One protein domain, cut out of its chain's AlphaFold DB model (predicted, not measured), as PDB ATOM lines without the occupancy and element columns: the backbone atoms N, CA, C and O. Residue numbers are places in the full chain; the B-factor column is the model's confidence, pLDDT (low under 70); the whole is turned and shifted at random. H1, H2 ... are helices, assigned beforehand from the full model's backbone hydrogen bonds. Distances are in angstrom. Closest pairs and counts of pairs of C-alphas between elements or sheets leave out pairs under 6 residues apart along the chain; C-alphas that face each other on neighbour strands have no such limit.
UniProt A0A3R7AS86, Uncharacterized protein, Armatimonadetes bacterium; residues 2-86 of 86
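What this domain is: This is residues 2 to 86 of the 86 residues of an uncharacterized protein of Armatimonadetes bacterium (UniProt A0A3R7AS86). Three separate helices make a drawn-out, open chain, with H2 as a long straight rod and the shorter H1 and H3 set off from it near its two ends. H1, H2 and H3 run in much the same direction along the longest axis; after H1 a loop folds back to the beginning of H2, while H3 carries the length on past the end of H2. The printed part has 85 residues with three named helices, in the order H1, H2, H3, and no named strand: the class is all helix. The whole is extended, with a radius of gyration of the C-alphas of 23.2 A and spans of 75 by 29 by 18 A.

How they stand to each other: H1, residues 2 to 18, touches no helix, and its residues 2 to 16 stand free. A long link of 17 residues, 19 to 35, joins it to H2, residues 36 to 68, yet H1 and H2 are apart. Residues 44 to 60 of H2 stand free. A tight link of 2 residues leads to H3, residues 71 to 84. H2 and H3 are only just apart, with their closest C-alphas at 8.4 A. H1 and H3 are apart. In H1, H2 and H3 every O i to N i+4 pair is within hydrogen-bond range.

Where its parts are: H1 begins at C-alpha 2, (21.704, 125.392, 21.172), and measures 25.0 A from first to last C-alpha. H2 begins at C-alpha 36, (25.043, 113.202, 10.496), and measures 47.0 A. H3 measures 20.3 A and ends at C-alpha 84, (0.133, 55.291, 30.348).

The domain as a whole: The C-alphas of Trp 2 and Arg 86, the two farthest apart, are 76.4 A from each other. The printed part has no cut. Mean pLDDT of the printed part is 81.8; it is under 70 at residues 2 to 14, 17 to 18, 21 to 27, 29 and 86.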
ATOM      1  N   TRP A   2      21.903 126.763  21.690       33.00
ATOM      2  CA  TRP A   2      21.704 125.392  21.172       33.00
ATOM      3  C   TRP A   2      22.540 124.282  21.850       33.00
ATOM      4  O   TRP A   2      22.055 123.162  22.000       33.00
ATOM      5  N   SER A   3      23.760 124.571  22.322       41.22
ATOM      6  CA  SER A   3      24.585 123.569  23.029       41.22
ATOM      7  C   SER A   3      24.063 123.195  24.418       41.22
ATOM      8  O   SER A   3      24.248 122.061  24.846       41.22
ATOM      9  N   ILE A   4      23.388 124.112  25.117       46.16
ATOM     10  CA  ILE A   4      22.885 123.870  26.480       46.16
ATOM     11  C   ILE A   4      21.709 122.889  26.438       46.16
ATOM     12  O   ILE A   4      21.658 121.950  27.228       46.16
ATOM     13  N   ILE A   5      20.827 123.043  25.447       46.16
ATOM     14  CA  ILE A   5      19.686 122.147  25.229       46.16
ATOM     15  C   ILE A   5      20.173 120.728  24.904       46.16
ATOM     16  O   ILE A   5      19.715 119.767  25.517       46.16
ATOM     17  N   LYS A   6      21.172 120.582  24.017       45.44
ATOM     18  CA  LYS A   6      21.764 119.268  23.697       45.44
ATOM     19  C   LYS A   6      22.359 118.567  24.925       45.44
ATOM     20  O   LYS A   6      22.248 117.349  25.044       45.44
ATOM     21  N   ILE A   7      22.982 119.319  25.835       53.97
ATOM     22  CA  ILE A   7      23.551 118.780  27.081       53.97
ATOM     23  C   ILE A   7      22.443 118.371  28.064       53.97
ATOM     24  O   ILE A   7      22.554 117.315  28.687       53.97
ATOM     25  N   GLY A   8      21.377 119.170  28.178       53.12
ATOM     26  CA  GLY A   8      20.216 118.879  29.029       53.12
ATOM     27  C   GLY A   8      19.491 117.597  28.615       53.12
ATOM     28  O   GLY A   8      19.364 116.680  29.422       53.12
ATOM     29  N   VAL A   9      19.153 117.477  27.327       53.50
ATOM     30  CA  VAL A   9      18.500 116.284  26.756       53.50
ATOM     31  C   VAL A   9      19.362 115.031  26.951       53.50
ATOM     32  O   VAL A   9      18.865 113.974  27.337       53.50
ATOM     33  N   LYS A  10      20.685 115.146  26.765       64.44
ATOM     34  CA  LYS A  10      21.620 114.032  26.988       64.44
ATOM     35  C   LYS A  10      21.629 113.560  28.449       64.44
ATOM     36  O   LYS A  10      21.795 112.365  28.672       64.44
ATOM     37  N   ARG A  11      21.453 114.458  29.430       60.22
ATOM     38  CA  ARG A  11      21.395 114.112  30.865       60.22
ATOM     39  C   ARG A  11      20.083 113.438  31.259       60.22
ATOM     40  O   ARG A  11      20.142 112.459  31.999       60.22
ATOM     41  N   GLU A  12      18.943 113.922  30.773       68.31
ATOM     42  CA  GLU A  12      17.632 113.324  31.074       68.31
ATOM     43  C   GLU A  12      17.516 111.907  30.520       68.31
ATOM     44  O   GLU A  12      17.182 110.978  31.256       68.31
ATOM     45  N   ILE A  13      17.904 111.711  29.256       69.44
ATOM     46  CA  ILE A  13      17.908 110.387  28.622       69.44
ATOM     47  C   ILE A  13      18.817 109.420  29.401       69.44
ATOM     48  O   ILE A  13      18.434 108.281  29.661       69.44
ATOM     49  N   TRP A  14      19.990 109.877  29.857       64.94
ATOM     50  CA  TRP A  14      20.887 109.063  30.689       64.94
ATOM     51  C   TRP A  14      20.346 108.768  32.096       64.94
ATOM     52  O   TRP A  14      20.752 107.782  32.711       64.94
ATOM     53  N   GLY A  15      19.474 109.622  32.638       71.75
ATOM     54  CA  GLY A  15      18.782 109.380  33.904       71.75
ATOM     55  C   GLY A  15      17.753 108.258  33.778       71.75
ATOM     56  O   GLY A  15      17.741 107.339  34.591       71.75
ATOM     57  N   ILE A  16      16.962 108.288  32.704       72.69
ATOM     58  CA  ILE A  16      15.954 107.260  32.402       72.69
ATOM     59  C   ILE A  16      16.623 105.907  32.123       72.69
ATOM     60  O   ILE A  16      16.208 104.887  32.666       72.69
ATOM     61  N   ILE A  17      17.700 105.901  31.330       67.44
ATOM     62  CA  ILE A  17      18.449 104.685  30.982       67.44
ATOM     63  C   ILE A  17      19.073 104.019  32.218       67.44
ATOM     64  O   ILE A  17      18.983 102.803  32.358       67.44
ATOM     65  N   ARG A  18      19.674 104.792  33.135       65.81
ATOM     66  CA  ARG A  18      20.322 104.239  34.343       65.81
ATOM     67  C   ARG A  18      19.362 103.607  35.340       65.81
ATOM     68  O   ARG A  18      19.783 102.738  36.093       65.81
ATOM     69  N   ASN A  19      18.108 104.043  35.360       72.56
ATOM     70  CA  ASN A  19      17.102 103.487  36.259       72.56
ATOM     71  C   ASN A  19      16.530 102.150  35.756       72.56
ATOM     72  O   ASN A  19      15.735 101.530  36.460       72.56
ATOM     73  N   ASN A  20      16.914 101.694  34.559       71.31
ATOM     74  CA  ASN A  20      16.483 100.406  34.032       71.31
ATOM     75  C   ASN A  20      17.379  99.270  34.575       71.31
ATOM     76  O   ASN A  20      18.565  99.235  34.238       71.31
ATOM     77  N   PRO A  21      16.837  98.309  35.349       69.75
ATOM     78  CA  PRO A  21      17.621  97.225  35.946       69.75
ATOM     79  C   PRO A  21      18.195  96.231  34.922       69.75
ATOM     80  O   PRO A  21      19.073  95.446  35.266       69.75
ATOM     81  N   TYR A  22      17.711  96.248  33.676       68.31
ATOM     82  CA  TYR A  22      18.108  95.299  32.632       68.31
ATOM     83  C   TYR A  22      19.175  95.835  31.674       68.31
ATOM     84  O   TYR A  22      19.632  95.098  30.800       68.31
ATOM     85  N   LEU A  23      19.565  97.110  31.792       65.75
ATOM     86  CA  LEU A  23      20.618  97.672  30.953       65.75
ATOM     87  C   LEU A  23      21.981  97.505  31.632       65.75
ATOM     88  O   LEU A  23      22.117  97.800  32.821       65.75
ATOM     89  N   PRO A  24      23.014  97.057  30.897       68.00
ATOM     90  CA  PRO A  24      24.362  97.021  31.438       68.00
ATOM     91  C   PRO A  24      24.802  98.442  31.803       68.00
ATOM     92  O   PRO A  24      24.497  99.403  31.096       68.00
ATOM     93  N   SER A  25      25.564  98.571  32.888       68.06
ATOM     94  CA  SER A  25      26.104  99.852  33.365       68.06
ATOM     95  C   SER A  25      26.952 100.580  32.311       68.06
ATOM     96  O   SER A  25      27.065 101.807  32.345       68.06
ATOM     97  N   GLN A  26      27.516  99.833  31.356       67.38
ATOM     98  CA  GLN A  26      28.243 100.335  30.192       67.38
ATOM     99  C   GLN A  26      27.760  99.630  28.913       67.38
ATOM    100  O   GLN A  26      28.288  98.581  28.541       67.38
ATOM    101  N   PRO A  27      26.739 100.171  28.232       67.69
ATOM    102  CA  PRO A  27      26.293  99.642  26.948       67.69
ATOM    103  C   PRO A  27      27.366  99.839  25.866       67.69
ATOM    104  O   PRO A  27      27.880 100.942  25.674       67.69
ATOM    105  N   ASN A  28      27.685  98.767  25.136       71.38
ATOM    106  CA  ASN A  28      28.570  98.831  23.977       71.38
ATOM    107  C   ASN A  28      27.780  99.332  22.761       71.38
ATOM    108  O   ASN A  28      27.069  98.564  22.112       71.38
ATOM    109  N   PHE A  29      27.866 100.631  22.484       68.62
ATOM    110  CA  PHE A  29      27.248 101.220  21.302       68.62
ATOM    111  C   PHE A  29      28.210 101.168  20.110       68.62
ATOM    112  O   PHE A  29      29.373 101.550  20.258       68.62
ATOM    113  N   PRO A  30      27.742 100.765  18.916       72.69
ATOM    114  CA  PRO A  30      28.560 100.837  17.715       72.69
ATOM    115  C   PRO A  30      28.932 102.294  17.418       72.69
ATOM    116  O   PRO A  30      28.127 103.213  17.602       72.69
ATOM    117  N   SER A  31      30.155 102.517  16.936       78.12
ATOM    118  CA  SER A  31      30.593 103.844  16.509       78.12
ATOM    119  C   SER A  31      29.760 104.304  15.313       78.12
ATOM    120  O   SER A  31      29.810 103.689  14.245       78.12
ATOM    121  N   LEU A  32      29.006 105.388  15.481       79.94
ATOM    122  CA  LEU A  32      28.268 106.008  14.385       79.94
ATOM    123  C   LEU A  32      29.213 106.832  13.491       79.94
ATOM    124  O   LEU A  32      30.204 107.377  13.987       79.94
ATOM    125  N   PRO A  33      28.903 106.970  12.188       86.31
ATOM    126  CA  PRO A  33      29.602 107.899  11.307       86.31
ATOM    127  C   PRO A  33      29.591 109.326  11.873       86.31
ATOM    128  O   PRO A  33      28.596 109.765  12.446       86.31
ATOM    129  N   SER A  34      30.682 110.069  11.671       86.50
ATOM    130  CA  SER A  34      30.777 111.479  12.076       86.50
ATOM    131  C   SER A  34      29.844 112.392  11.274       86.50
ATOM    132  O   SER A  34      29.360 113.397  11.795       86.50
ATOM    133  N   ASP A  35      29.577 112.034  10.017       93.25
ATOM    134  CA  ASP A  35      28.593 112.699   9.168       93.25
ATOM    135  C   ASP A  35      27.170 112.321   9.600       93.25
ATOM    136  O   ASP A  35      26.758 111.159   9.520       93.25
ATOM    137  N   LEU A  36      26.414 113.337  10.019       90.38
ATOM    138  CA  LEU A  36      25.043 113.202  10.496       90.38
ATOM    139  C   LEU A  36      24.135 112.532   9.459       90.38
ATOM    140  O   LEU A  36      23.309 111.702   9.826       90.38
ATOM    141  N   THR A  37      24.309 112.843   8.173       91.31
ATOM    142  CA  THR A  37      23.468 112.286   7.102       91.31
ATOM    143  C   THR A  37      23.667 110.779   6.994       91.31
ATOM    144  O   THR A  37      22.708 110.007   6.966       91.31
ATOM    145  N   LYS A  38      24.930 110.338   7.003       91.25
ATOM    146  CA  LYS A  38      25.282 108.914   6.976       91.25
ATOM    147  C   LYS A  38      24.821 108.195   8.237       91.25
ATOM    148  O   LYS A  38      24.312 107.084   8.133       91.25
ATOM    149  N   ALA A  39      24.959 108.822   9.405       88.94
ATOM    150  CA  ALA A  39      24.490 108.252  10.662       88.94
ATOM    151  C   ALA A  39      22.967 108.047  10.664       88.94
ATOM    152  O   ALA A  39      22.501 106.971  11.026       88.94
ATOM    153  N   VAL A  40      22.192 109.034  10.205       90.88
ATOM    154  CA  VAL A  40      20.726 108.933  10.120       90.88
ATOM    155  C   VAL A  40      20.298 107.859   9.118       90.88
ATOM    156  O   VAL A  40      19.477 107.008   9.456       90.88
ATOM    157  N   ASN A  41      20.893 107.830   7.923       94.38
ATOM    158  CA  ASN A  41      20.581 106.811   6.915       94.38
ATOM    159  C   ASN A  41      20.916 105.393   7.399       94.38
ATOM    160  O   ASN A  41      20.153 104.456   7.157       94.38
ATOM    161  N   LEU A  42      22.031 105.236   8.119       91.12
ATOM    162  CA  LEU A  42      22.401 103.973   8.747       91.12
ATOM    163  C   LEU A  42      21.369 103.557   9.801       91.12
ATOM    164  O   LEU A  42      20.911 102.419   9.782       91.12
ATOM    165  N   LEU A  43      20.962 104.470  10.687       91.81
ATOM    166  CA  LEU A  43      19.960 104.189  11.719       91.81
ATOM    167  C   LEU A  43      18.619 103.759  11.115       91.81
ATOM    168  O   LEU A  43      18.058 102.757  11.547       91.81
ATOM    169  N   ILE A  44      18.132 104.464  10.089       94.69
ATOM    170  CA  ILE A  44      16.890 104.103   9.387       94.69
ATOM    171  C   ILE A  44      17.011 102.705   8.771       94.69
ATOM    172  O   ILE A  44      16.105 101.884   8.908       94.69
ATOM    173  N   THR A  45      18.153 102.412   8.147       95.38
ATOM    174  CA  THR A  45      18.426 101.100   7.550       95.38
ATOM    175  C   THR A  45      18.398  99.990   8.602       95.38
ATOM    176  O   THR A  45      17.764  98.958   8.390       95.38
ATOM    177  N   LEU A  46      19.034 100.205   9.757       93.38
ATOM    178  CA  LEU A  46      19.049  99.242  10.861       93.38
ATOM    179  C   LEU A  46      17.654  99.020  11.454       93.38
ATOM    180  O   LEU A  46      17.293  97.880  11.733       93.38
ATOM    181  N   ILE A  47      16.849 100.077  11.602       95.06
ATOM    182  CA  ILE A  47      15.454  99.965  12.054       95.06
ATOM    183  C   ILE A  47      14.648  99.110  11.072       95.06
ATOM    184  O   ILE A  47      13.939  98.195  11.487       95.06
ATOM    185  N   GLN A  48      14.795  99.354   9.768       97.56
ATOM    186  CA  GLN A  48      14.089  98.586   8.747       97.56
ATOM    187  C   GLN A  48      14.496  97.106   8.753       97.56
ATOM    188  O   GLN A  48      13.639  96.228   8.656       97.56
ATOM    189  N   GLN A  49      15.793  96.818   8.903       97.06
ATOM    190  CA  GLN A  49      16.298  95.450   9.024       97.06
ATOM    191  C   GLN A  49      15.774  94.759  10.287       97.06
ATOM    192  O   GLN A  49      15.350  93.608  10.217       97.06
ATOM    193  N   ALA A  50      15.762  95.455  11.427       96.44
ATOM    194  CA  ALA A  50      15.236  94.919  12.676       96.44
ATOM    195  C   ALA A  50      13.747  94.567  12.555       96.44
ATOM    196  O   ALA A  50      13.358  93.466  12.936       96.44
ATOM    197  N   ASN A  51      12.939  95.448  11.957       97.44
ATOM    198  CA  ASN A  51      11.518  95.185  11.711       97.44
ATOM    199  C   ASN A  51      11.323  93.939  10.838       97.44
ATOM    200  O   ASN A  51      10.593  93.029  11.221       97.44
ATOM    201  N   TYR A  52      12.055  93.842   9.725       97.81
ATOM    202  CA  TYR A  52      11.996  92.674   8.845       97.81
ATOM    203  C   TYR A  52      12.353  91.363   9.570       97.81
ATOM    204  O   TYR A  52      11.688  90.343   9.390       97.81
ATOM    205  N   LEU A  53      13.398  91.378  10.403       97.94
ATOM    206  CA  LEU A  53      13.808  90.205  11.177       97.94
ATOM    207  C   LEU A  53      12.765  89.811  12.227       97.94
ATOM    208  O   LEU A  53      12.535  88.619  12.430       97.94
ATOM    209  N   ILE A  54      12.125  90.786  12.876       97.88
ATOM    210  CA  ILE A  54      11.045  90.538  13.838       97.88
ATOM    211  C   ILE A  54       9.851  89.886  13.137       97.88
ATOM    212  O   ILE A  54       9.336  88.883  13.632       97.88
ATOM    213  N   ASP A  55       9.456  90.382  11.963       97.88
ATOM    214  CA  ASP A  55       8.363  89.793  11.185       97.88
ATOM    215  C   ASP A  55       8.673  88.338  10.808       97.88
ATOM    216  O   ASP A  55       7.857  87.437  11.023       97.88
ATOM    217  N   LYS A  56       9.899  88.075  10.339       97.44
ATOM    218  CA  LYS A  56      10.358  86.717  10.018       97.44
ATOM    219  C   LYS A  56      10.410  85.803  11.238       97.44
ATOM    220  O   LYS A  56      10.075  84.623  11.133       97.44
ATOM    221  N   LEU A  57      10.794  86.329  12.398       97.06
ATOM    222  CA  LEU A  57      10.776  85.580  13.651       97.06
ATOM    223  C   LEU A  57       9.344  85.196  14.039       97.06
ATOM    224  O   LEU A  57       9.106  84.052  14.426       97.06
ATOM    225  N   ILE A  58       8.383  86.111  13.898       96.38
ATOM    226  CA  ILE A  58       6.966  85.835  14.168       96.38
ATOM    227  C   ILE A  58       6.444  84.738  13.234       96.38
ATOM    228  O   ILE A  58       5.793  83.803  13.701       96.38
ATOM    229  N   GLU A  59       6.731  84.824  11.934       96.94
ATOM    230  CA  GLU A  59       6.355  83.787  10.961       96.94
ATOM    231  C   GLU A  59       6.968  82.428  11.321       96.94
ATOM    232  O   GLU A  59       6.254  81.429  11.400       96.94
ATOM    233  N   SER A  60       8.265  82.397  11.630       95.50
ATOM    234  CA  SER A  60       8.967  81.173  12.024       95.50
ATOM    235  C   SER A  60       8.373  80.544  13.288       95.50
ATOM    236  O   SER A  60       8.171  79.330  13.341       95.50
ATOM    237  N   LEU A  61       8.036  81.355  14.295       94.31
ATOM    238  CA  LEU A  61       7.401  80.877  15.526       94.31
ATOM    239  C   LEU A  61       6.006  80.305  15.265       94.31
ATOM    240  O   LEU A  61       5.661  79.274  15.845       94.31
ATOM    241  N   LYS A  62       5.222  80.933  14.379       94.00
ATOM    242  CA  LYS A  62       3.915  80.413  13.959       94.00
ATOM    243  C   LYS A  62       4.062  79.073  13.252       94.00
ATOM    244  O   LYS A  62       3.410  78.114  13.648       94.00
ATOM    245  N   GLU A  63       4.956  78.973  12.269       95.19
ATOM    246  CA  GLU A  63       5.203  77.712  11.564       95.19
ATOM    247  C   GLU A  63       5.663  76.598  12.502       95.19
ATOM    248  O   GLU A  63       5.173  75.473  12.407       95.19
ATOM    249  N   LYS A  64       6.586  76.907  13.418       92.56
ATOM    250  CA  LYS A  64       7.067  75.953  14.415       92.56
ATOM    251  C   LYS A  64       5.923  75.464  15.295       92.56
ATOM    252  O   LYS A  64       5.789  74.263  15.501       92.56
ATOM    253  N   HIS A  65       5.074  76.376  15.766       92.12
ATOM    254  CA  HIS A  65       3.899  76.025  16.557       92.12
ATOM    255  C   HIS A  65       2.935  75.120  15.778       92.12
ATOM    256  O   HIS A  65       2.466  74.130  16.324       92.12
ATOM    257  N   THR A  66       2.690  75.403  14.494       90.56
ATOM    258  CA  THR A  66       1.825  74.576  13.638       90.56
ATOM    259  C   THR A  66       2.418  73.192  13.346       90.56
ATOM    260  O   THR A  66       1.676  72.215  13.308       90.56
ATOM    261  N   LYS A  67       3.736  73.088  13.118       91.25
ATOM    262  CA  LYS A  67       4.412  71.833  12.732       91.25
ATOM    263  C   LYS A  67       4.730  70.931  13.929       91.25
ATOM    264  O   LYS A  67       4.536  69.722  13.853       91.25
ATOM    265  N   GLU A  68       5.246  71.505  15.013       88.44
ATOM    266  CA  GLU A  68       5.764  70.766  16.178       88.44
ATOM    267  C   GLU A  68       4.794  70.769  17.370       88.44
ATOM    268  O   GLU A  68       4.932  69.954  18.285       88.44
ATOM    269  N   GLY A  69       3.807  71.667  17.369       84.56
ATOM    270  CA  GLY A  69       2.895  71.891  18.485       84.56
ATOM    271  C   GLY A  69       3.427  72.887  19.517       84.56
ATOM    272  O   GLY A  69       4.601  73.272  19.550       84.56
ATOM    273  N   GLY A  70       2.531  73.332  20.393       88.94
ATOM    274  CA  GLY A  70       2.850  74.287  21.451       88.94
ATOM    275  C   GLY A  70       3.641  73.694  22.613       88.94
ATOM    276  O   GLY A  70       3.620  72.493  22.870       88.94
ATOM    277  N   TYR A  71       4.280  74.560  23.406       87.19
ATOM    278  CA  TYR A  71       4.927  74.146  24.658       87.19
ATOM    279  C   TYR A  71       3.956  73.389  25.579       87.19
ATOM    280  O   TYR A  71       4.278  72.310  26.074       87.19
ATOM    281  N   ASN A  72       2.735  73.908  25.738       88.44
ATOM    282  CA  ASN A  72       1.699  73.275  26.558       88.44
ATOM    283  C   ASN A  72       1.244  71.922  26.000       88.44
ATOM    284  O   ASN A  72       1.060  70.979  26.766       88.44
ATOM    285  N   GLU A  73       1.099  71.802  24.679       91.00
ATOM    286  CA  GLU A  73       0.716  70.544  24.032       91.00
ATOM    287  C   GLU A  73       1.797  69.482  24.219       91.00
ATOM    288  O   GLU A  73       1.503  68.340  24.570       91.00
ATOM    289  N   ASN A  74       3.061  69.876  24.072       90.19
ATOM    290  CA  ASN A  74       4.200  68.996  24.284       90.19
ATOM    291  C   ASN A  74       4.326  68.559  25.751       90.19
ATOM    292  O   ASN A  74       4.619  67.394  26.020       90.19
ATOM    293  N   LEU A  75       4.049  69.445  26.713       92.31
ATOM    294  CA  LEU A  75       3.978  69.068  28.128       92.31
ATOM    295  C   LEU A  75       2.812  68.117  28.424       92.31
ATOM    296  O   LEU A  75       2.976  67.172  29.198       92.31
ATOM    297  N   LEU A  76       1.644  68.339  27.814       92.44
ATOM    298  CA  LEU A  76       0.487  67.463  27.981       92.44
ATOM    299  C   LEU A  76       0.759  66.065  27.411       92.44
ATOM    300  O   LEU A  76       0.494  65.084  28.104       92.44
ATOM    301  N   LYS A  77       1.338  65.972  26.205       92.12
ATOM    302  CA  LYS A  77       1.764  64.699  25.599       92.12
ATOM    303  C   LYS A  77       2.693  63.930  26.537       92.12
ATOM    304  O   LYS A  77       2.362  62.811  26.925       92.12
ATOM    305  N   LYS A  78       3.757  64.577  27.030       93.31
ATOM    306  CA  LYS A  78       4.684  63.983  28.011       93.31
ATOM    307  C   LYS A  78       3.979  63.509  29.285       93.31
ATOM    308  O   LYS A  78       4.309  62.460  29.836       93.31
ATOM    309  N   ARG A  79       2.989  64.264  29.774       94.44
ATOM    310  CA  ARG A  79       2.214  63.887  30.967       94.44
ATOM    311  C   ARG A  79       1.348  62.648  30.733       94.44
ATOM    312  O   ARG A  79       1.213  61.837  31.648       94.44
ATOM    313  N   LEU A  80       0.743  62.516  29.554       95.12
ATOM    314  CA  LEU A  80      -0.062  61.348  29.185       95.12
ATOM    315  C   LEU A  80       0.815  60.105  28.997       95.12
ATOM    316  O   LEU A  80       0.480  59.052  29.531       95.12
ATOM    317  N   GLU A  81       1.968  60.241  28.340       95.56
ATOM    318  CA  GLU A  81       2.965  59.169  28.200       95.56
ATOM    319  C   GLU A  81       3.425  58.630  29.565       95.56
ATOM    320  O   GLU A  81       3.452  57.420  29.784       95.56
ATOM    321  N   TYR A  82       3.703  59.517  30.528       95.00
ATOM    322  CA  TYR A  82       4.054  59.119  31.897       95.00
ATOM    323  C   TYR A  82       2.919  58.376  32.623       95.00
ATOM    324  O   TYR A  82       3.170  57.490  33.435       95.00
ATOM    325  N   ARG A  83       1.657  58.740  32.362       92.25
ATOM    326  CA  ARG A  83       0.497  58.073  32.978       92.25
ATOM    327  C   ARG A  83       0.225  56.696  32.380       92.25
ATOM    328  O   ARG A  83      -0.139  55.807  33.133       92.25
ATOM    329  N   ASN A  84       0.408  56.537  31.071       90.81
ATOM    330  CA  ASN A  84       0.133  55.291  30.348       90.81
ATOM    331  C   ASN A  84       1.270  54.256  30.442       90.81
ATOM    332  O   ASN A  84       1.098  53.131  29.992       90.81
ATOM    333  N   SER A  85       2.435  54.638  30.975       85.06
ATOM    334  CA  SER A  85       3.587  53.749  31.204       85.06
ATOM    335  C   SER A  85       3.638  53.154  32.622       85.06
ATOM    336  O   SER A  85       4.613  52.485  32.963       85.06
ATOM    337  N   ARG A  86       2.603  53.392  33.440       57.25
ATOM    338  CA  ARG A  86       2.337  52.689  34.706       57.25
ATOM    339  C   ARG A  86       1.283  51.615  34.494       57.25
ATOM    340  O   ARG A  86       1.391  50.584  35.189       57.25
TER     341      ARG A  86